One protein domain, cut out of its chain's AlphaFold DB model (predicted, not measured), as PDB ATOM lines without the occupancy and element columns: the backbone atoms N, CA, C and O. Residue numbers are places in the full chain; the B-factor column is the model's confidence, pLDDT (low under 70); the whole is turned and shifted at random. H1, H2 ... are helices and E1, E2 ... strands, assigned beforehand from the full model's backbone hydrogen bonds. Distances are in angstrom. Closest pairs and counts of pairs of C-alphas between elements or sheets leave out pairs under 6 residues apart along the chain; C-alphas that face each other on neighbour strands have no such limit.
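AT A GLANCE: This is residues 12 to 64 of the 68 residues of an uncharacterized protein of Domibacillus antri (UniProt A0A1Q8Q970). A small two-stranded hairpin, E1 and E2, and one long helix, H1, form the two arms of a wide, open V, joined at its base by residues 27 to 34. H1 sticks out with residues 35 to 40 and 42 to 62, and the hairpin's tip with residues 16 to 21. The printed part has 53 residues, in the order E1, E2, H1; the sheet E1 - E2 is antiparallel and the class is mixed, helices and strands. The whole is extended, radius of gyration of the C-alphas 19.6 A, and flat, spanning 55 by 33 by 10 A.

IN THESE COORDINATES: E1 is residues 12 to 15, from C-alpha 12 at (14.615, 110.410, 133.594). E2, residues 22 to 26, is 13.3 A long. H1, residues 35 to 62, is 40.6 A long, ending at C-alpha 62 at (34.172, 116.063, 169.933).

HOW THE PARTS SIT: E1 and E2 are a hairpin, antiparallel at 149 degrees; N 14 and O 23 are 2.8 A apart, within hydrogen-bond range. E1 and H1 are apart. In H1 every O i to N i+4 pair is within hydrogen-bond range.

THE WHOLE: The C-alphas of Gly 18 and Gly 64, the two farthest apart, are 55.5 A apart. The printed part has no cut, and both links are short. pLDDT is under 70 at residue 30 and residues 59 to 64.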
ATOM      1  N   ARG A  12      15.866 110.969 133.077       81.12
ATOM      2  CA  ARG A  12      14.615 110.410 133.594       81.12
ATOM      3  C   ARG A  12      14.584 108.911 133.338       81.12
ATOM      4  O   ARG A  12      15.004 108.460 132.275       81.12
ATOM      5  N   GLN A  13      14.049 108.160 134.287       85.38
ATOM      6  CA  GLN A  13      13.695 106.765 134.068       85.38
ATOM      7  C   GLN A  13      12.347 106.704 133.338       85.38
ATOM      8  O   GLN A  13      11.379 107.334 133.763       85.38
ATOM      9  N   VAL A  14      12.296 105.978 132.226       85.19
ATOM     10  CA  VAL A  14      11.091 105.721 131.431       85.19
ATOM     11  C   VAL A  14      10.782 104.237 131.526       85.19
ATOM     12  O   VAL A  14      11.612 103.418 131.139       85.19
ATOM     13  N   THR A  15       9.603 103.901 132.042       89.50
ATOM     14  CA  THR A  15       9.111 102.521 132.119       89.50
ATOM     15  C   THR A  15       8.185 102.246 130.942       89.50
ATOM     16  O   THR A  15       7.260 103.018 130.690       89.50
ATOM     17  N   TYR A  16       8.414 101.144 130.232       86.38
ATOM     18  CA  TYR A  16       7.560 100.700 129.136       86.38
ATOM     19  C   TYR A  16       6.488  99.763 129.695       86.38
ATOM     20  O   TYR A  16       6.792  98.699 130.235       86.38
ATOM     21  N   GLN A  17       5.223 100.179 129.619       88.25
ATOM     22  CA  GLN A  17       4.129  99.382 130.171       88.25
ATOM     23  C   GLN A  17       3.983  98.049 129.427       88.25
ATOM     24  O   GLN A  17       4.139  97.985 128.211       88.25
ATOM     25  N   GLY A  18       3.705  96.982 130.178       87.94
ATOM     26  CA  GLY A  18       3.508  95.630 129.647       87.94
ATOM     27  C   GLY A  18       4.786  94.822 129.396       87.94
ATOM     28  O   GLY A  18       4.699  93.602 129.328       87.94
ATOM     29  N   SER A  19       5.967  95.448 129.319       88.50
ATOM     30  CA  SER A  19       7.233  94.728 129.094       88.50
ATOM     31  C   SER A  19       8.078  94.530 130.353       88.50
ATOM     32  O   SER A  19       9.031  93.760 130.329       88.50
ATOM     33  N   GLY A  20       7.784  95.254 131.439       87.50
ATOM     34  CA  GLY A  20       8.628  95.279 132.643       87.50
ATOM     35  C   GLY A  20       9.989  95.963 132.435       87.50
ATOM     36  O   GLY A  20      10.780  96.057 133.369       87.50
ATOM     37  N   MET A  21      10.257  96.475 131.232       89.94
ATOM     38  CA  MET A  21      11.516  97.118 130.878       89.94
ATOM     39  C   MET A  21      11.503  98.598 131.260       89.94
ATOM     40  O   MET A  21      10.481  99.286 131.161       89.94
ATOM     41  N   TYR A  22      12.671  99.123 131.622       90.38
ATOM     42  CA  TYR A  22      12.886 100.552 131.821       90.38
ATOM     43  C   TYR A  22      14.173 101.017 131.136       90.38
ATOM     44  O   TYR A  22      15.093 100.235 130.910       90.38
ATOM     45  N   MET A  23      14.245 102.307 130.814       89.44
ATOM     46  CA  MET A  23      15.441 102.946 130.263       89.44
ATOM     47  C   MET A  23      15.678 104.319 130.882       89.44
ATOM     48  O   MET A  23      14.735 105.040 131.205       89.44
ATOM     49  N   PHE A  24      16.947 104.714 130.992       86.38
ATOM     50  CA  PHE A  24      17.320 106.084 131.329       86.38
ATOM     51  C   PHE A  24      17.413 106.920 130.054       86.38
ATOM     52  O   PHE A  24      18.199 106.622 129.159       86.38
ATOM     53  N   GLN A  25      16.606 107.975 129.965       82.62
ATOM     54  CA  GLN A  25      16.593 108.898 128.832       82.62
ATOM     55  C   GLN A  25      16.876 110.326 129.306       82.62
ATOM     56  O   GLN A  25      16.417 110.697 130.388       82.62
ATOM     57  N   PRO A  26      17.578 111.169 128.528       79.69
ATOM     58  CA  PRO A  26      17.757 112.579 128.868       79.69
ATOM     59  C   PRO A  26      16.411 113.262 129.113       79.69
ATOM     60  O   PRO A  26      15.439 112.973 128.418       79.69
ATOM     61  N   GLN A  27      16.310 114.155 130.095       78.50
ATOM     62  CA  GLN A  27      15.057 114.893 130.292       78.50
ATOM     63  C   GLN A  27      14.768 115.800 129.078       78.50
ATOM     64  O   GLN A  27      15.624 116.615 128.725       78.50
ATOM     65  N   PRO A  28      13.583 115.698 128.439       74.50
ATOM     66  CA  PRO A  28      13.233 116.548 127.308       74.50
ATOM     67  C   PRO A  28      13.207 118.015 127.746       74.50
ATOM     68  O   PRO A  28      12.791 118.326 128.861       74.50
ATOM     69  N   GLY A  29      13.664 118.922 126.882       73.56
ATOM     70  CA  GLY A  29      13.672 120.361 127.165       73.56
ATOM     71  C   GLY A  29      14.780 120.839 128.110       73.56
ATOM     72  O   GLY A  29      14.933 122.046 128.293       73.56
ATOM     73  N   ARG A  30      15.606 119.944 128.671       69.69
ATOM     74  CA  ARG A  30      16.819 120.356 129.387       69.69
ATOM     75  C   ARG A  30      17.995 120.464 128.429       69.69
ATOM     76  O   ARG A  30      18.421 119.481 127.829       69.69
ATOM     77  N   LYS A  31      18.544 121.674 128.325       74.75
ATOM     78  CA  LYS A  31      19.822 121.899 127.650       74.75
ATOM     79  C   LYS A  31      20.958 121.387 128.544       74.75
ATOM     80  O   LYS A  31      20.895 121.590 129.762       74.75
ATOM     81  N   PRO A  32      21.984 120.736 127.971       73.19
ATOM     82  CA  PRO A  32      23.223 120.475 128.688       73.19
ATOM     83  C   PRO A  32      23.770 121.782 129.267       73.19
ATOM     84  O   PRO A  32      23.642 122.836 128.638       73.19
ATOM     85  N   LEU A  33      24.373 121.712 130.452       77.69
ATOM     86  CA  LEU A  33      25.043 122.870 131.036       77.69
ATOM     87  C   LEU A  33      26.178 123.309 130.112       77.69
ATOM     88  O   LEU A  33      26.921 122.482 129.576       77.69
ATOM     89  N   SER A  34      26.335 124.617 129.944       84.50
ATOM     90  CA  SER A  34      27.536 125.147 129.313       84.50
ATOM     91  C   SER A  34      28.763 124.839 130.180       84.50
ATOM     92  O   SER A  34      28.661 124.673 131.397       84.50
ATOM     93  N   LYS A  35      29.960 124.811 129.575       86.94
ATOM     94  CA  LYS A  35      31.211 124.559 130.319       86.94
ATOM     95  C   LYS A  35      31.389 125.517 131.507       86.94
ATOM     96  O   LYS A  35      31.856 125.095 132.557       86.94
ATOM     97  N   LYS A  36      30.976 126.782 131.357       88.44
ATOM     98  CA  LYS A  36      31.041 127.796 132.424       88.44
ATOM     99  C   LYS A  36      30.077 127.487 133.572       88.44
ATOM    100  O   LYS A  36      30.465 127.559 134.733       88.44
ATOM    101  N   GLU A  37      28.837 127.112 133.264       84.38
ATOM    102  CA  GLU A  37      27.849 126.749 134.290       84.38
ATOM    103  C   GLU A  37      28.230 125.461 135.020       84.38
ATOM    104  O   GLU A  37      28.024 125.353 136.229       84.38
ATOM    105  N   GLN A  38      28.814 124.499 134.300       84.56
ATOM    106  CA  GLN A  38      29.345 123.280 134.895       84.56
ATOM    107  C   GLN A  38      30.452 123.612 135.905       84.56
ATOM    108  O   GLN A  38      30.350 123.224 137.064       84.56
ATOM    109  N   GLN A  39      31.436 124.427 135.510       87.50
ATOM    110  CA  GLN A  39      32.522 124.867 136.395       87.50
ATOM    111  C   GLN A  39      32.009 125.594 137.648       87.50
ATOM    112  O   GLN A  39      32.506 125.347 138.746       87.50
ATOM    113  N   ALA A  40      30.996 126.456 137.511       88.44
ATOM    114  CA  ALA A  40      30.401 127.161 138.646       88.44
ATOM    115  C   ALA A  40      29.731 126.197 139.643       88.44
ATOM    116  O   ALA A  40      29.892 126.341 140.858       88.44
ATOM    117  N   LYS A  41      29.009 125.184 139.144       85.00
ATOM    118  CA  LYS A  41      28.400 124.152 139.996       85.00
ATOM    119  C   LYS A  41      29.442 123.260 140.658       85.00
ATOM    120  O   LYS A  41      29.300 122.967 141.842       85.00
ATOM    121  N   ASP A  42      30.488 122.881 139.930       87.75
ATOM    122  CA  ASP A  42      31.574 122.060 140.462       87.75
ATOM    123  C   ASP A  42      32.319 122.799 141.584       87.75
ATOM    124  O   ASP A  42      32.615 122.214 142.624       87.75
ATOM    125  N   ALA A  43      32.562 124.105 141.426       90.56
ATOM    126  CA  ALA A  43      33.163 124.939 142.467       90.56
ATOM    127  C   ALA A  43      32.270 125.040 143.717       90.56
ATOM    128  O   ALA A  43      32.745 124.862 144.839       90.56
ATOM    129  N   ALA A  44      30.966 125.264 143.531       89.31
ATOM    130  CA  ALA A  44      30.008 125.303 144.635       89.31
ATOM    131  C   ALA A  44      29.909 123.954 145.365       89.31
ATOM    132  O   ALA A  44      29.789 123.914 146.590       89.31
ATOM    133  N   PHE A  45      29.978 122.847 144.624       89.19
ATOM    134  CA  PHE A  45      29.971 121.505 145.194       89.19
ATOM    135  C   PHE A  45      31.238 121.219 146.003       89.19
ATOM    136  O   PHE A  45      31.130 120.739 147.129       89.19
ATOM    137  N   LYS A  46      32.420 121.581 145.486       90.69
ATOM    138  CA  LYS A  46      33.690 121.460 146.221       90.69
ATOM    139  C   LYS A  46      33.653 122.215 147.545       90.69
ATOM    140  O   LYS A  46      33.932 121.619 148.576       90.69
ATOM    141  N   LYS A  47      33.185 123.468 147.539       90.38
ATOM    142  CA  LYS A  47      33.037 124.260 148.768       90.38
ATOM    143  C   LYS A  47      32.160 123.554 149.808       90.38
ATOM    144  O   LYS A  47      32.534 123.472 150.972       90.38
ATOM    145  N   ARG A  48      31.018 122.996 149.388       88.81
ATOM    146  CA  ARG A  48      30.129 122.240 150.287       88.81
ATOM    147  C   ARG A  48      30.762 120.948 150.800       88.81
ATOM    148  O   ARG A  48      30.524 120.591 151.947       88.81
ATOM    149  N   LEU A  49      31.538 120.248 149.971       89.44
ATOM    150  CA  LEU A  49      32.275 119.058 150.400       89.44
ATOM    151  C   LEU A  49      33.340 119.399 151.438       89.44
ATOM    152  O   LEU A  49      33.464 118.682 152.424       89.44
ATOM    153  N   ASP A  50      34.078 120.485 151.236       89.19
ATOM    154  CA  ASP A  50      35.110 120.915 152.175       89.19
ATOM    155  C   ASP A  50      34.486 121.364 153.505       89.19
ATOM    156  O   ASP A  50      34.931 120.937 154.567       89.19
ATOM    157  N   GLU A  51      33.379 122.113 153.473       87.50
ATOM    158  CA  GLU A  51      32.605 122.457 154.676       87.50
ATOM    159  C   GLU A  51      32.075 121.211 155.405       87.50
ATOM    160  O   GLU A  51      32.145 121.134 156.633       87.50
ATOM    161  N   ALA A  52      31.568 120.218 154.669       86.81
ATOM    162  CA  ALA A  52      31.094 118.963 155.249       86.81
ATOM    163  C   ALA A  52      32.235 118.147 155.874       86.81
ATOM    164  O   ALA A  52      32.061 117.593 156.955       86.81
ATOM    165  N   ARG A  53      33.413 118.113 155.239       85.25
ATOM    166  CA  ARG A  53      34.614 117.467 155.791       85.25
ATOM    167  C   ARG A  53      35.081 118.131 157.078       85.25
ATOM    168  O   ARG A  53      35.427 117.429 158.016       85.25
ATOM    169  N   ILE A  54      35.059 119.463 157.137       86.38
ATOM    170  CA  ILE A  54      35.424 120.208 158.349       86.38
ATOM    171  C   ILE A  54      34.434 119.914 159.481       86.38
ATOM    172  O   ILE A  54      34.860 119.704 160.611       86.38
ATOM    173  N   ARG A  55      33.127 119.853 159.189       78.88
ATOM    174  CA  ARG A  55      32.110 119.476 160.187       78.88
ATOM    175  C   ARG A  55      32.294 118.052 160.692       78.88
ATOM    176  O   ARG A  55      32.312 117.860 161.897       78.88
ATOM    177  N   LEU A  56      32.505 117.092 159.793       77.25
ATOM    178  CA  LEU A  56      32.770 115.702 160.171       77.25
ATOM    179  C   LEU A  56      34.034 115.580 161.024       77.25
ATOM    180  O   LEU A  56      34.005 114.918 162.050       77.25
ATOM    181  N   ALA A  57      35.113 116.273 160.656       75.81
ATOM    182  CA  ALA A  57      36.326 116.297 161.467       75.81
ATOM    183  C   ALA A  57      36.084 116.947 162.840       75.81
ATOM    184  O   ALA A  57      36.629 116.493 163.839       75.81
ATOM    185  N   ALA A  58      35.271 118.003 162.929       72.25
ATOM    186  CA  ALA A  58      34.920 118.616 164.208       72.25
ATOM    187  C   ALA A  58      34.061 117.686 165.084       72.25
ATOM    188  O   ALA A  58      34.296 117.616 166.285       72.25
ATOM    189  N   GLU A  59      33.116 116.953 164.492       60.75
ATOM    190  CA  GLU A  59      32.283 115.948 165.174       60.75
ATOM    191  C   GLU A  59      33.096 114.713 165.615       60.75
ATOM    192  O   GLU A  59      32.870 114.157 166.690       60.75
ATOM    193  N   GLU A  60      34.097 114.303 164.833       59.66
ATOM    194  CA  GLU A  60      35.035 113.234 165.200       59.66
ATOM    195  C   GLU A  60      35.953 113.665 166.360       59.66
ATOM    196  O   GLU A  60      36.221 112.885 167.270       59.66
ATOM    197  N   ASN A  61      36.358 114.940 166.406       55.91
ATOM    198  CA  ASN A  61      37.163 115.485 167.506       55.91
ATOM    199  C   ASN A  61      36.359 115.775 168.792       55.91
ATOM    200  O   ASN A  61      36.965 115.912 169.852       55.91
ATOM    201  N   THR A  62      35.025 115.870 168.739       51.22
ATOM    202  CA  THR A  62      34.172 116.063 169.933       51.22
ATOM    203  C   THR A  62      33.547 114.773 170.465       51.22
ATOM    204  O   THR A  62      33.069 114.763 171.595       51.22
ATOM    205  N   SER A  63      33.573 113.676 169.703       48.53
ATOM    206  CA  SER A  63      33.073 112.358 170.135       48.53
ATOM    207  C   SER A  63      34.148 111.449 170.753       48.53
ATOM    208  O   SER A  63      33.835 110.356 171.219       48.53
ATOM    209  N   GLY A  64      35.401 111.909 170.816       46.84
ATOM    210  CA  GLY A  64      36.539 111.185 171.399       46.84
ATOM    211  C   GLY A  64      36.826 111.467 172.878       46.84
ATOM    212  O   GLY A  64      37.954 111.249 173.314       46.84
TER     213      GLY A  64